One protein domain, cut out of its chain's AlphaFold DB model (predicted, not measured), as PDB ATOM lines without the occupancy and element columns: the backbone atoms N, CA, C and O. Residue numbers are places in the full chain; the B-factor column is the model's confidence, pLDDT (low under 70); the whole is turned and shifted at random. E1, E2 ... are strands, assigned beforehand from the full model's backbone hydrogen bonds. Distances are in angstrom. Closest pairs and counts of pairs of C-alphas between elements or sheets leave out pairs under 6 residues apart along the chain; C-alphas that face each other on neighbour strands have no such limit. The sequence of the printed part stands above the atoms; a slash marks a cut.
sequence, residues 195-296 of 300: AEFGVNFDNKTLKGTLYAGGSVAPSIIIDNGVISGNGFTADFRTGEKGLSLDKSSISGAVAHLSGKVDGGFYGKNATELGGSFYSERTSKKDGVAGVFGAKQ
ATOM      1  N   ALA A 195     571.654 585.602 493.078       89.44
ATOM      2  CA  ALA A 195     571.213 584.281 492.677       89.44
ATOM      3  C   ALA A 195     569.714 584.142 492.953       89.44
ATOM      4  O   ALA A 195     569.251 584.458 494.049       89.44
ATOM      5  N   GLU A 196     568.956 583.695 491.960       90.12
ATOM      6  CA  GLU A 196     567.509 583.505 492.046       90.12
ATOM      7  C   GLU A 196     567.187 582.057 491.678       90.12
ATOM      8  O   GLU A 196     567.689 581.556 490.676       90.12
ATOM      9  N   PHE A 197     566.380 581.376 492.496       93.25
ATOM     10  CA  PHE A 197     566.062 579.958 492.322       93.25
ATOM     11  C   PHE A 197     564.564 579.703 492.457       93.25
ATOM     12  O   PHE A 197     563.929 580.142 493.415       93.25
ATOM     13  N   GLY A 198     564.015 578.956 491.502       92.06
ATOM     14  CA  GLY A 198     562.687 578.362 491.577       92.06
ATOM     15  C   GLY A 198     562.816 576.888 491.932       92.06
ATOM     16  O   GLY A 198     563.415 576.125 491.176       92.06
ATOM     17  N   VAL A 199     562.255 576.494 493.074       94.12
ATOM     18  CA  VAL A 199     562.325 575.123 493.596       94.12
ATOM     19  C   VAL A 199     560.920 574.552 493.685       94.12
ATOM     20  O   VAL A 199     560.035 575.168 494.274       94.12
ATOM     21  N   ASN A 200     560.717 573.370 493.112       93.75
ATOM     22  CA  ASN A 200     559.476 572.620 493.218       93.75
ATOM     23  C   ASN A 200     559.780 571.247 493.827       93.75
ATOM     24  O   ASN A 200     560.295 570.358 493.146       93.75
ATOM     25  N   PHE A 201     559.472 571.096 495.116       93.94
ATOM     26  CA  PHE A 201     559.729 569.860 495.856       93.94
ATOM     27  C   PHE A 201     558.801 568.710 495.441       93.94
ATOM     28  O   PHE A 201     559.255 567.569 495.424       93.94
ATOM     29  N   ASP A 202     557.561 568.999 495.034       94.88
ATOM     30  CA  ASP A 202     556.590 567.980 494.607       94.88
ATOM     31  C   ASP A 202     557.044 567.297 493.314       94.88
ATOM     32  O   ASP A 202     557.120 566.073 493.221       94.88
ATOM     33  N   ASN A 203     557.442 568.109 492.335       96.44
ATOM     34  CA  ASN A 203     557.952 567.640 491.048       96.44
ATOM     35  C   ASN A 203     559.449 567.311 491.090       96.44
ATOM     36  O   ASN A 203     560.003 566.891 490.078       96.44
ATOM     37  N   LYS A 204     560.119 567.531 492.228       97.56
ATOM     38  CA  LYS A 204     561.568 567.354 492.411       97.56
ATOM     39  C   LYS A 204     562.409 568.079 491.354       97.56
ATOM     40  O   LYS A 204     563.408 567.543 490.875       97.56
ATOM     41  N   THR A 205     562.017 569.302 491.000       97.25
ATOM     42  CA  THR A 205     562.713 570.115 489.988       97.25
ATOM     43  C   THR A 205     563.236 571.429 490.555       97.25
ATOM     44  O   THR A 205     562.664 571.998 491.488       97.25
ATOM     45  N   LEU A 206     564.321 571.930 489.963       96.62
ATOM     46  CA  LEU A 206     564.902 573.229 490.286       96.62
ATOM     47  C   LEU A 206     565.377 573.946 489.019       96.62
ATOM     48  O   LEU A 206     565.908 573.333 488.092       96.62
ATOM     49  N   LYS A 207     565.205 575.267 489.002       97.31
ATOM     50  CA  LYS A 207     565.843 576.177 488.045       97.31
ATOM     51  C   LYS A 207     566.469 577.341 488.788       97.31
ATOM     52  O   LYS A 207     565.957 577.756 489.827       97.31
ATOM     53  N   GLY A 208     567.555 577.875 488.253       94.94
ATOM     54  CA  GLY A 208     568.290 578.968 488.871       94.94
ATOM     55  C   GLY A 208     568.830 579.963 487.862       94.94
ATOM     56  O   GLY A 208     568.995 579.672 486.679       94.94
ATOM     57  N   THR A 209     569.119 581.169 488.317       93.56
ATOM     58  CA  THR A 209     569.788 582.185 487.512       93.56
ATOM     59  C   THR A 209     570.719 583.009 488.387       93.56
ATOM     60  O   THR A 209     570.310 583.530 489.425       93.56
ATOM     61  N   LEU A 210     571.978 583.125 487.968       90.88
ATOM     62  CA  LEU A 210     572.993 583.948 488.616       90.88
ATOM     63  C   LEU A 210     573.263 585.181 487.756       90.88
ATOM     64  O   LEU A 210     573.473 585.086 486.544       90.88
ATOM     65  N   TYR A 211     573.301 586.339 488.396       85.38
ATOM     66  CA  TYR A 211     573.529 587.628 487.759       85.38
ATOM     67  C   TYR A 211     574.781 588.258 488.358       85.38
ATOM     68  O   TYR A 211     574.935 588.279 489.580       85.38
ATOM     69  N   ALA A 212     575.660 588.788 487.509       79.88
ATOM     70  CA  ALA A 212     576.858 589.497 487.936       79.88
ATOM     71  C   ALA A 212     576.651 591.019 487.946       79.88
ATOM     72  O   ALA A 212     576.036 591.573 487.032       79.88
ATOM     73  N   GLY A 213     577.214 591.700 488.950       71.19
ATOM     74  CA  GLY A 213     577.379 593.162 488.964       71.19
ATOM     75  C   GLY A 213     576.094 593.976 488.770       71.19
ATOM     76  O   GLY A 213     576.120 594.982 488.069       71.19
ATOM     77  N   GLY A 214     574.969 593.521 489.323       63.09
ATOM     78  CA  GLY A 214     573.668 594.184 489.200       63.09
ATOM     79  C   GLY A 214     573.051 594.169 487.801       63.09
ATOM     80  O   GLY A 214     572.088 594.893 487.536       63.09
ATOM     81  N   SER A 215     573.575 593.332 486.902       65.00
ATOM     82  CA  SER A 215     573.008 593.106 485.574       65.00
ATOM     83  C   SER A 215     571.591 592.532 485.660       65.00
ATOM     84  O   SER A 215     571.301 591.645 486.462       65.00
ATOM     85  N   VAL A 216     570.713 592.993 484.766       66.31
ATOM     86  CA  VAL A 216     569.413 592.347 484.516       66.31
ATOM     87  C   VAL A 216     569.519 591.163 483.560       66.31
ATOM     88  O   VAL A 216     568.633 590.315 483.536       66.31
ATOM     89  N   ALA A 217     570.599 591.090 482.780       77.06
ATOM     90  CA  ALA A 217     570.883 589.948 481.926       77.06
ATOM     91  C   ALA A 217     571.526 588.822 482.759       77.06
ATOM     92  O   ALA A 217     572.492 589.102 483.481       77.06
ATOM     93  N   PRO A 218     571.031 587.574 482.650       83.44
ATOM     94  CA  PRO A 218     571.641 586.404 483.271       83.44
ATOM     95  C   PRO A 218     573.110 586.241 482.890       83.44
ATOM     96  O   PRO A 218     573.456 586.287 481.710       83.44
ATOM     97  N   SER A 219     573.964 585.990 483.878       87.62
ATOM     98  CA  SER A 219     575.357 585.600 483.647       87.62
ATOM     99  C   SER A 219     575.470 584.083 483.527       87.62
ATOM    100  O   SER A 219     576.072 583.584 482.578       87.62
ATOM    101  N   ILE A 220     574.819 583.359 484.440       91.88
ATOM    102  CA  ILE A 220     574.695 581.900 484.432       91.88
ATOM    103  C   ILE A 220     573.217 581.537 484.566       91.88
ATOM    104  O   ILE A 220     572.504 582.100 485.393       91.88
ATOM    105  N   ILE A 221     572.767 580.577 483.771       94.88
ATOM    106  CA  ILE A 221     571.435 579.984 483.825       94.88
ATOM    107  C   ILE A 221     571.611 578.528 484.247       94.88
ATOM    108  O   ILE A 221     572.412 577.814 483.646       94.88
ATOM    109  N   ILE A 222     570.881 578.116 485.282       96.94
ATOM    110  CA  ILE A 222     570.843 576.749 485.803       96.94
ATOM    111  C   ILE A 222     569.498 576.142 485.406       96.94
ATOM    112  O   ILE A 222     568.443 576.617 485.831       96.94
ATOM    113  N   ASP A 223     569.544 575.095 484.594       96.62
ATOM    114  CA  ASP A 223     568.385 574.407 484.030       96.62
ATOM    115  C   ASP A 223     568.459 572.902 484.343       96.62
ATOM    116  O   ASP A 223     569.482 572.388 484.794       96.62
ATOM    117  N   ASN A 224     567.356 572.188 484.101       96.50
ATOM    118  CA  ASN A 224     567.259 570.730 484.275       96.50
ATOM    119  C   ASN A 224     567.638 570.232 485.682       96.50
ATOM    120  O   ASN A 224     568.170 569.134 485.825       96.50
ATOM    121  N   GLY A 225     567.377 571.029 486.723       97.50
ATOM    122  CA  GLY A 225     567.673 570.629 488.090       97.50
ATOM    123  C   GLY A 225     566.785 569.479 488.553       97.50
ATOM    124  O   GLY A 225     565.562 569.566 488.433       97.50
ATOM    125  N   VAL A 226     567.398 568.441 489.116       98.06
ATOM    126  CA  VAL A 226     566.742 567.252 489.671       98.06
ATOM    127  C   VAL A 226     567.074 567.146 491.154       98.06
ATOM    128  O   VAL A 226     568.242 567.097 491.538       98.06
ATOM    129  N   ILE A 227     566.042 567.101 491.994       98.38
ATOM    130  CA  ILE A 227     566.178 566.978 493.449       98.38
ATOM    131  C   ILE A 227     566.219 565.496 493.834       98.38
ATOM    132  O   ILE A 227     565.319 564.726 493.489       98.38
ATOM    133  N   SER A 228     567.239 565.106 494.598       97.31
ATOM    134  CA  SER A 228     567.400 563.751 495.129       97.31
ATOM    135  C   SER A 228     567.852 563.800 496.586       97.31
ATOM    136  O   SER A 228     568.917 564.328 496.906       97.31
ATOM    137  N   GLY A 229     567.029 563.260 497.488       95.69
ATOM    138  CA  GLY A 229     567.263 563.361 498.928       95.69
ATOM    139  C   GLY A 229     567.309 564.819 499.393       95.69
ATOM    140  O   GLY A 229     566.382 565.585 499.138       95.69
ATOM    141  N   ASN A 230     568.391 565.196 500.073       95.88
ATOM    142  CA  ASN A 230     568.694 566.571 500.485       95.88
ATOM    143  C   ASN A 230     569.590 567.328 499.480       95.88
ATOM    144  O   ASN A 230     570.018 568.446 499.767       95.88
ATOM    145  N   GLY A 231     569.883 566.721 498.329       97.56
ATOM    146  CA  GLY A 231     570.738 567.258 497.278       97.56
ATOM    147  C   GLY A 231     569.982 567.599 495.996       97.56
ATOM    148  O   GLY A 231     568.805 567.264 495.824       97.56
ATOM    149  N   PHE A 232     570.682 568.233 495.063       98.06
ATOM    150  CA  PHE A 232     570.249 568.352 493.678       98.06
ATOM    151  C   PHE A 232     571.446 568.363 492.728       98.06
ATOM    152  O   PHE A 232     572.540 568.802 493.083       98.06
ATOM    153  N   THR A 233     571.208 567.921 491.499       98.12
ATOM    154  CA  THR A 233     572.127 568.101 490.370       98.12
ATOM    155  C   THR A 233     571.422 568.892 489.280       98.12
ATOM    156  O   THR A 233     570.193 568.859 489.190       98.12
ATOM    157  N   ALA A 234     572.162 569.649 488.476       97.88
ATOM    158  CA  ALA A 234     571.602 570.419 487.367       97.88
ATOM    159  C   ALA A 234     572.637 570.639 486.253       97.88
ATOM    160  O   ALA A 234     573.820 570.312 486.393       97.88
ATOM    161  N   ASP A 235     572.189 571.238 485.157       96.56
ATOM    162  CA  ASP A 235     573.060 571.778 484.120       96.56
ATOM    163  C   ASP A 235     573.183 573.292 484.301       96.56
ATOM    164  O   ASP A 235     572.217 573.958 484.680       96.56
ATOM    165  N   PHE A 236     574.339 573.863 483.965       95.19
ATOM    166  CA  PHE A 236     574.443 575.307 483.770       95.19
ATOM    167  C   PHE A 236     574.887 575.661 482.360       95.19
ATOM    168  O   PHE A 236     575.559 574.890 481.671       95.19
ATOM    169  N   ARG A 237     574.558 576.886 481.964       93.62
ATOM    170  CA  ARG A 237     575.086 577.555 480.777       93.62
ATOM    171  C   ARG A 237     575.226 579.051 481.016       93.62
ATOM    172  O   ARG A 237     574.530 579.617 481.854       93.62
ATOM    173  N   THR A 238     576.086 579.714 480.261       90.38
ATOM    174  CA  THR A 238     576.140 581.180 480.245       90.38
ATOM    175  C   THR A 238     574.904 581.774 479.566       90.38
ATOM    176  O   THR A 238     574.287 581.134 478.708       90.38
ATOM    177  N   GLY A 239     574.563 583.018 479.905       84.38
ATOM    178  CA  GLY A 239     573.558 583.786 479.164       84.38
ATOM    179  C   GLY A 239     573.964 584.061 477.707       84.38
ATOM    180  O   GLY A 239     575.100 583.811 477.302       84.38
ATOM    181  N   GLU A 240     573.045 584.616 476.914       81.56
ATOM    182  CA  GLU A 240     573.269 584.913 475.483       81.56
ATOM    183  C   GLU A 240     574.428 585.876 475.222       81.56
ATOM    184  O   GLU A 240     575.039 585.825 474.164       81.56
ATOM    185  N   LYS A 241     574.750 586.741 476.187       78.75
ATOM    186  CA  LYS A 241     575.889 587.665 476.101       78.75
ATOM    187  C   LYS A 241     577.218 587.038 476.537       78.75
ATOM    188  O   LYS A 241     578.232 587.724 476.512       78.75
ATOM    189  N   GLY A 242     577.196 585.773 476.966       78.25
ATOM    190  CA  GLY A 242     578.338 585.073 477.545       78.25
ATOM    191  C   GLY A 242     578.875 585.741 478.814       78.25
ATOM    192  O   GLY A 242     578.245 586.625 479.404       78.25
ATOM    193  N   LEU A 243     580.044 585.292 479.260       78.81
ATOM    194  CA  LEU A 243     580.795 585.910 480.351       78.81
ATOM    195  C   LEU A 243     581.972 586.690 479.774       78.81
ATOM    196  O   LEU A 243     582.842 586.107 479.134       78.81
ATOM    197  N   SER A 244     582.015 587.998 480.025       75.00
ATOM    198  CA  SER A 244     583.192 588.812 479.711       75.00
ATOM    199  C   SER A 244     584.350 588.405 480.626       75.00
ATOM    200  O   SER A 244     584.229 588.479 481.852       75.00
ATOM    201  N   LEU A 245     585.452 587.954 480.024       68.44
ATOM    202  CA  LEU A 245     586.681 587.562 480.725       68.44
ATOM    203  C   LEU A 245     587.630 588.748 480.954       68.44
ATOM    204  O   LEU A 245     588.523 588.668 481.793       68.44
ATOM    205  N   ASP A 246     587.413 589.854 480.241       63.03
ATOM    206  CA  ASP A 246     588.173 591.095 480.361       63.03
ATOM    207  C   ASP A 246     587.204 592.283 480.389       63.03
ATOM    208  O   ASP A 246     586.607 592.648 479.376       63.03
ATOM    209  N   LYS A 247     587.034 592.879 481.573       55.47
ATOM    210  CA  LYS A 247     586.138 594.026 481.787       55.47
ATOM    211  C   LYS A 247     586.699 595.348 481.241       55.47
ATOM    212  O   LYS A 247     586.003 596.357 481.307       55.47
ATOM    213  N   SER A 248     587.937 595.362 480.745       52.16
ATOM    214  CA  SER A 248     588.735 596.573 480.495       52.16
ATOM    215  C   SER A 248     588.975 596.889 479.016       52.16
ATOM    216  O   SER A 248     589.436 597.989 478.715       52.16
ATOM    217  N   SER A 249     588.668 595.978 478.087       46.81
ATOM    218  CA  SER A 249     588.953 596.159 476.657       46.81
ATOM    219  C   SER A 249     587.680 596.214 475.805       46.81
ATOM    220  O   SER A 249     586.703 595.502 476.037       46.81
ATOM    221  N   ILE A 250     587.704 597.074 474.781       50.12
ATOM    222  CA  ILE A 250     586.608 597.295 473.818       50.12
ATOM    223  C   ILE A 250     586.357 596.032 472.956       50.12
ATOM    224  O   ILE A 250     585.321 595.920 472.306       50.12
ATOM    225  N   SER A 251     587.260 595.042 473.003       52.34
ATOM    226  CA  SER A 251     587.169 593.745 472.320       52.34
ATOM    227  C   SER A 251     587.332 592.562 473.289       52.34
ATOM    228  O   SER A 251     588.026 591.592 472.977       52.34
ATOM    229  N   GLY A 252     586.779 592.662 474.501       57.38
ATOM    230  CA  GLY A 252     586.954 591.643 475.539       57.38
ATOM    231  C   GLY A 252     586.505 590.251 475.080       57.38
ATOM    232  O   GLY A 252     585.434 590.095 474.495       57.38
ATOM    233  N   ALA A 253     587.321 589.232 475.357       68.06
ATOM    234  CA  ALA A 253     586.959 587.843 475.094       68.06
ATOM    235  C   ALA A 253     585.690 587.469 475.882       68.06
ATOM    236  O   ALA A 253     585.589 587.726 477.087       68.06
ATOM    237  N   VAL A 254     584.722 586.867 475.189       75.50
ATOM    238  CA  VAL A 254     583.451 586.413 475.761       75.50
ATOM    239  C   VAL A 254     583.426 584.892 475.760       75.50
ATOM    240  O   VAL A 254     583.523 584.264 474.707       75.50
ATOM    241  N   ALA A 255     583.261 584.296 476.937       78.50
ATOM    242  CA  ALA A 255     583.144 582.855 477.081       78.50
ATOM    243  C   ALA A 255     581.674 582.416 477.068       78.50
ATOM    244  O   ALA A 255     580.864 582.896 477.866       78.50
ATOM    245  N   HIS A 256     581.354 581.455 476.199       86.25
ATOM    246  CA  HIS A 256     580.092 580.719 476.222       86.25
ATOM    247  C   HIS A 256     580.342 579.311 476.741       86.25
ATOM    248  O   HIS A 256     580.922 578.472 476.051       86.25
ATOM    249  N   LEU A 257     579.933 579.072 477.981       87.62
ATOM    250  CA  LEU A 257     580.280 577.866 478.725       87.62
ATOM    251  C   LEU A 257     579.018 577.139 479.159       87.62
ATOM    252  O   LEU A 257     577.981 577.757 479.402       87.62
ATOM    253  N   SER A 258     579.129 575.825 479.277       90.50
ATOM    254  CA  SER A 258     578.133 574.968 479.903       90.50
ATOM    255  C   SER A 258     578.826 573.854 480.673       90.50
ATOM    256  O   SER A 258     579.989 573.531 480.417       90.50
ATOM    257  N   GLY A 259     578.122 573.283 481.638       92.69
ATOM    258  CA  GLY A 259     578.669 572.242 482.493       92.69
ATOM    259  C   GLY A 259     577.656 571.763 483.515       92.69
ATOM    260  O   GLY A 259     576.447 571.917 483.326       92.69
ATOM    261  N   LYS A 260     578.164 571.174 484.596       94.50
ATOM    262  CA  LYS A 260     577.349 570.562 485.645       94.50
ATOM    263  C   LYS A 260     577.321 571.412 486.906       94.50
ATOM    264  O   LYS A 260     578.228 572.206 487.167       94.50
ATOM    265  N   VAL A 261     576.232 571.246 487.642       97.00
ATOM    266  CA  VAL A 261     575.964 571.855 488.940       97.00
ATOM    267  C   VAL A 261     575.696 570.737 489.930       97.00
ATOM    268  O   VAL A 261     574.852 569.877 489.667       97.00
ATOM    269  N   ASP A 262     576.333 570.830 491.088       97.12
ATOM    270  CA  ASP A 262     576.064 569.990 492.248       97.12
ATOM    271  C   ASP A 262     575.700 570.889 493.428       97.12
ATOM    272  O   ASP A 262     576.348 571.911 493.679       97.12
ATOM    273  N   GLY A 263     574.645 570.541 494.158       97.44
ATOM    274  CA  GLY A 263     574.179 571.363 495.265       97.44
ATOM    275  C   GLY A 263     573.346 570.623 496.296       97.44
ATOM    276  O   GLY A 263     573.050 569.434 496.181       97.44
ATOM    277  N   GLY A 264     572.982 571.360 497.339       97.12
ATOM    278  CA  GLY A 264     572.235 570.852 498.476       97.12
ATOM    279  C   GLY A 264     571.279 571.867 499.075       97.12
ATOM    280  O   GLY A 264     571.394 573.079 498.868       97.12
ATOM    281  N   PHE A 265     570.325 571.333 499.828       97.50
ATOM    282  CA  PHE A 265     569.421 572.086 500.683       97.50
ATOM    283  C   PHE A 265     569.913 572.024 502.130       97.50
ATOM    284  O   PHE A 265     570.258 570.956 502.640       97.50
ATOM    285  N   TYR A 266     569.921 573.172 502.798       93.75
ATOM    286  CA  TYR A 266     570.486 573.365 504.129       93.75
ATOM    287  C   TYR A 266     569.480 574.041 505.069       93.75
ATOM    288  O   TYR A 266     568.508 574.680 504.653       93.75
ATOM    289  N   GLY A 267     569.729 573.895 506.370       91.50
ATOM    290  CA  GLY A 267     568.885 574.458 507.420       91.50
ATOM    291  C   GLY A 267     567.594 573.675 507.674       91.50
ATOM    292  O   GLY A 267     567.179 572.793 506.914       91.50
ATOM    293  N   LYS A 268     566.937 573.997 508.792       88.25
ATOM    294  CA  LYS A 268     565.652 573.393 509.162       88.25
ATOM    295  C   LYS A 268     564.607 573.774 508.113       88.25
ATOM    296  O   LYS A 268     564.383 574.954 507.885       88.25
ATOM    297  N   ASN A 269     563.942 572.781 507.523       89.38
ATOM    298  CA  ASN A 269     562.962 572.958 506.442       89.38
ATOM    299  C   ASN A 269     563.536 573.495 505.115       89.38
ATOM    300  O   ASN A 269     562.791 574.126 504.370       89.38
ATOM    301  N   ALA A 270     564.820 573.254 504.813       91.12
ATOM    302  CA  ALA A 270     565.438 573.673 503.547       91.12
ATOM    303  C   ALA A 270     565.329 575.191 503.285       91.12
ATOM    304  O   ALA A 270     565.075 575.634 502.165       91.12
ATOM    305  N   THR A 271     565.507 576.003 504.334       88.94
ATOM    306  CA  THR A 271     565.457 577.473 504.238       88.94
ATOM    307  C   THR A 271     566.635 578.063 503.471       88.94
ATOM    308  O   THR A 271     566.625 579.251 503.149       88.94
ATOM    309  N   GLU A 272     567.662 577.268 503.200       92.56
ATOM    310  CA  GLU A 272     568.857 577.667 502.474       92.56
ATOM    311  C   GLU A 272     569.171 576.625 501.402       92.56
ATOM    312  O   GLU A 272     568.879 575.438 501.552       92.56
ATOM    313  N   LEU A 273     569.777 577.068 500.310       96.12
ATOM    314  CA  LEU A 273     570.364 576.195 499.306       96.12
ATOM    315  C   LEU A 273     571.724 576.739 498.899       96.12
ATOM    316  O   LEU A 273     571.986 577.940 498.989       96.12
ATOM    317  N   GLY A 274     572.576 575.855 498.414       95.19
ATOM    318  CA  GLY A 274     573.885 576.217 497.901       95.19
ATOM    319  C   GLY A 274     574.417 575.145 496.974       95.19
ATOM    320  O   GLY A 274     573.883 574.039 496.913       95.19
ATOM    321  N   GLY A 275     575.455 575.487 496.233       96.00
ATOM    322  CA  GLY A 275     576.070 574.558 495.305       96.00
ATOM    323  C   GLY A 275     577.290 575.138 494.625       96.00
ATOM    324  O   GLY A 275     577.666 576.298 494.827       96.00
ATOM    325  N   SER A 276     577.903 574.302 493.808       94.25
ATOM    326  CA  SER A 276     579.011 574.653 492.944       94.25
ATOM    327  C   SER A 276     578.688 574.271 491.511       94.25
ATOM    328  O   SER A 276     577.844 573.420 491.228       94.25
ATOM    329  N   PHE A 277     579.346 574.947 490.586       91.38
ATOM    330  CA  PHE A 277     579.308 574.599 489.181       91.38
ATOM    331  C   PHE A 277     580.712 574.640 488.620       91.38
ATOM    332  O   PHE A 277     581.536 575.458 489.042       91.38
ATOM    333  N   TYR A 278     580.977 573.760 487.667       86.62
ATOM    334  CA  TYR A 278     582.252 573.724 486.975       86.62
ATOM    335  C   TYR A 278     582.078 573.264 485.527       86.62
ATOM    336  O   TYR A 278     581.264 572.390 485.218       86.62
ATOM    337  N   SER A 279     582.849 573.862 484.622       84.69
ATOM    338  CA  SER A 279     583.076 573.339 483.278       84.69
ATOM    339  C   SER A 279     584.532 572.932 483.134       84.69
ATOM    340  O   SER A 279     585.445 573.646 483.560       84.69
ATOM    341  N   GLU A 280     584.758 571.783 482.509       77.31
ATOM    342  CA  GLU A 280     586.108 571.305 482.246       77.31
ATOM    343  C   GLU A 280     586.837 572.245 481.283       77.31
ATOM    344  O   GLU A 280     586.322 572.613 480.223       77.31
ATOM    345  N   ARG A 281     588.066 572.616 481.648       76.19
ATOM    346  CA  ARG A 281     588.979 573.317 480.747       76.19
ATOM    347  C   ARG A 281     589.610 572.300 479.802       76.19
ATOM    348  O   ARG A 281     590.149 571.291 480.245       76.19
ATOM    349  N   THR A 282     589.615 572.603 478.510       72.44
ATOM    350  CA  THR A 282     590.309 571.789 477.499       72.44
ATOM    351  C   THR A 282     591.316 572.643 476.735       72.44
ATOM    352  O   THR A 282     591.347 573.863 476.880       72.44
ATOM    353  N   SER A 283     592.119 572.033 475.860       70.00
ATOM    354  CA  SER A 283     593.016 572.778 474.961       70.00
ATOM    355  C   SER A 283     592.282 573.687 473.964       70.00
ATOM    356  O   SER A 283     592.921 574.508 473.315       70.00
ATOM    357  N   LYS A 284     590.953 573.550 473.833       70.00
ATOM    358  CA  LYS A 284     590.114 574.284 472.870       70.00
ATOM    359  C   LYS A 284     588.966 575.075 473.512       70.00
ATOM    360  O   LYS A 284     588.206 575.707 472.784       70.00
ATOM    361  N   LYS A 285     588.785 574.996 474.835       68.88
ATOM    362  CA  LYS A 285     587.688 575.652 475.563       68.88
ATOM    363  C   LYS A 285     588.153 576.121 476.934       68.88
ATOM    364  O   LYS A 285     588.770 575.346 477.668       68.88
ATOM    365  N   ASP A 286     587.788 577.350 477.276       74.75
ATOM    366  CA  ASP A 286     587.964 577.892 478.619       74.75
ATOM    367  C   ASP A 286     587.144 577.104 479.650       74.75
ATOM    368  O   ASP A 286     586.135 576.473 479.327       74.75
ATOM    369  N   GLY A 287     587.600 577.124 480.901       78.75
ATOM    370  CA  GLY A 287     586.893 576.529 482.034       78.75
ATOM    371  C   GLY A 287     586.399 577.610 482.987       78.75
ATOM    372  O   GLY A 287     587.078 578.618 483.183       78.75
ATOM    373  N   VAL A 288     585.242 577.392 483.605       83.06
ATOM    374  CA  VAL A 288     584.738 578.222 484.702       83.06
ATOM    375  C   VAL A 288     584.405 577.336 485.887       83.06
ATOM    376  O   VAL A 288     583.896 576.234 485.711       83.06
ATOM    377  N   ALA A 289     584.669 577.828 487.090       86.62
ATOM    378  CA  ALA A 289     584.159 577.249 488.319       86.62
ATOM    379  C   ALA A 289     583.569 578.359 489.188       86.62
ATOM    380  O   ALA A 289     584.037 579.500 489.156       86.62
ATOM    381  N   GLY A 290     582.544 578.034 489.961       87.81
ATOM    382  CA  GLY A 290     581.923 578.977 490.875       87.81
ATOM    383  C   GLY A 290     581.118 578.280 491.954       87.81
ATOM    384  O   GLY A 290     580.778 577.104 491.846       87.81
ATOM    385  N   VAL A 291     580.815 579.036 493.004       93.56
ATOM    386  CA  VAL A 291     579.940 578.619 494.100       93.56
ATOM    387  C   VAL A 291     578.816 579.632 494.258       93.56
ATOM    388  O   VAL A 291     578.984 580.815 493.954       93.56
ATOM    389  N   PHE A 292     577.663 579.175 494.726       92.19
ATOM    390  CA  PHE A 292     576.514 580.023 495.003       92.19
ATOM    391  C   PHE A 292     575.800 579.575 496.277       92.19
ATOM    392  O   PHE A 292     575.867 578.416 496.684       92.19
ATOM    393  N   GLY A 293     575.078 580.516 496.875       90.88
ATOM    394  CA  GLY A 293     574.184 580.280 497.996       90.88
ATOM    395  C   GLY A 293     572.971 581.192 497.885       90.88
ATOM    396  O   GLY A 293     573.072 582.311 497.377       90.88
ATOM    397  N   ALA A 294     571.821 580.707 498.335       88.75
ATOM    398  CA  ALA A 294     570.590 581.474 498.384       88.75
ATOM    399  C   ALA A 294     569.774 581.097 499.620       88.75
ATOM    400  O   ALA A 294     569.790 579.956 500.085       88.75
ATOM    401  N   LYS A 295     569.027 582.074 500.132       87.19
ATOM    402  CA  LYS A 295     568.103 581.897 501.248       87.19
ATOM    403  C   LYS A 295     566.671 582.011 500.748       87.19
ATOM    404  O   LYS A 295     566.350 582.921 499.977       87.19
ATOM    405  N   GLN A 296     565.823 581.100 501.207       84.50
ATOM    406  CA  GLN A 296     564.396 581.094 500.928       84.50
ATOM    407  C   GLN A 296     563.785 582.449 501.309       84.50
ATOM    408  O   GLN A 296     563.944 582.926 502.433       84.50
TER     409      GLN A 296
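AT A GLANCE: This is residues 195 to 296 of the 300 residues of an uncharacterized protein of Moraxella lacunata (UniProt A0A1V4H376). One meandering sheet of seven strands, E1 to E7, curls round into a flattened, nearly closed barrel, with its edge strands E1 and E7 coming near each other but not pairing. Loops reach away from one end of it, at residues 245 to 253 and 280 to 286, and add to the length. The printed part has 102 residues, with no named helix and seven named strands in sheet order E1, E2, E3, E4, E5, E6, E7, each antiparallel to its neighbour. The class is all strand; the whole is compact, with a radius of gyration of the C-alphas of 14.6 A, yet elongated, spanning 47 by 30 by 20 A.

HOW THE PARTS SIT: The sheet is a meander, each strand the antiparallel neighbour of the one before: E1, residues 195 to 200; E2, 205 to 211; E3, 220 to 228; E4, 231 to 238; E5, 258 to 266; E6, 272 to 278; and E7, 289 to 295. It is also a folded sheet, bent back on itself, in which E1 and E2 face E4, E5, E6 and E7 with E3 as the hinge. E3 bends by 62 degrees at residue 224. The inner strands E3 and E4 are a hairpin at 161 degrees, with N 223 and O 235 2.9 A apart, within hydrogen-bond range. E2 and E3 pair through N 208 and O 222, 2.9 A, and E4 and E5 through N 234 and O 261, 3.0 A. Further out, N 198 and O 207 of E1 and E2 are 2.8 A apart, N 264 and O 274 of E5 and E6 2.9 A, and N 275 and O 292 of E6 and E7 3.0 A. The closest C-alphas of the edge strands E1 and E7 are those of Ala 195 and Ala 294, 6.4 A apart. E1 and E5 are apart, and so are E3 and E7.

IN THESE COORDINATES: E1 begins at C-alpha 195, (571.213, 584.281, 492.677), and is 16.6 A long from first to last C-alpha. E2 measures 20.7 A, E3 22.3 A and E4 22.7 A. E5, 25.5 A, begins at C-alpha 258, (578.133, 574.968, 479.903). E6 measures 20.9 A, and E7, 21.1 A, ends at C-alpha 295, (568.103, 581.897, 501.248).

THE WHOLE: The two C-alphas farthest apart, those of Ile 250 and Lys 268, are 47.5 A apart. The printed part has no cut. The link from E4 to E5, residues 239 to 257, is long; within it residues 243 to 244 pair with residues 254 to 255, antiparallel. The mean pLDDT of the printed part is 85.9, and residues 214 to 216, 245 to 253 and 285 are under 70.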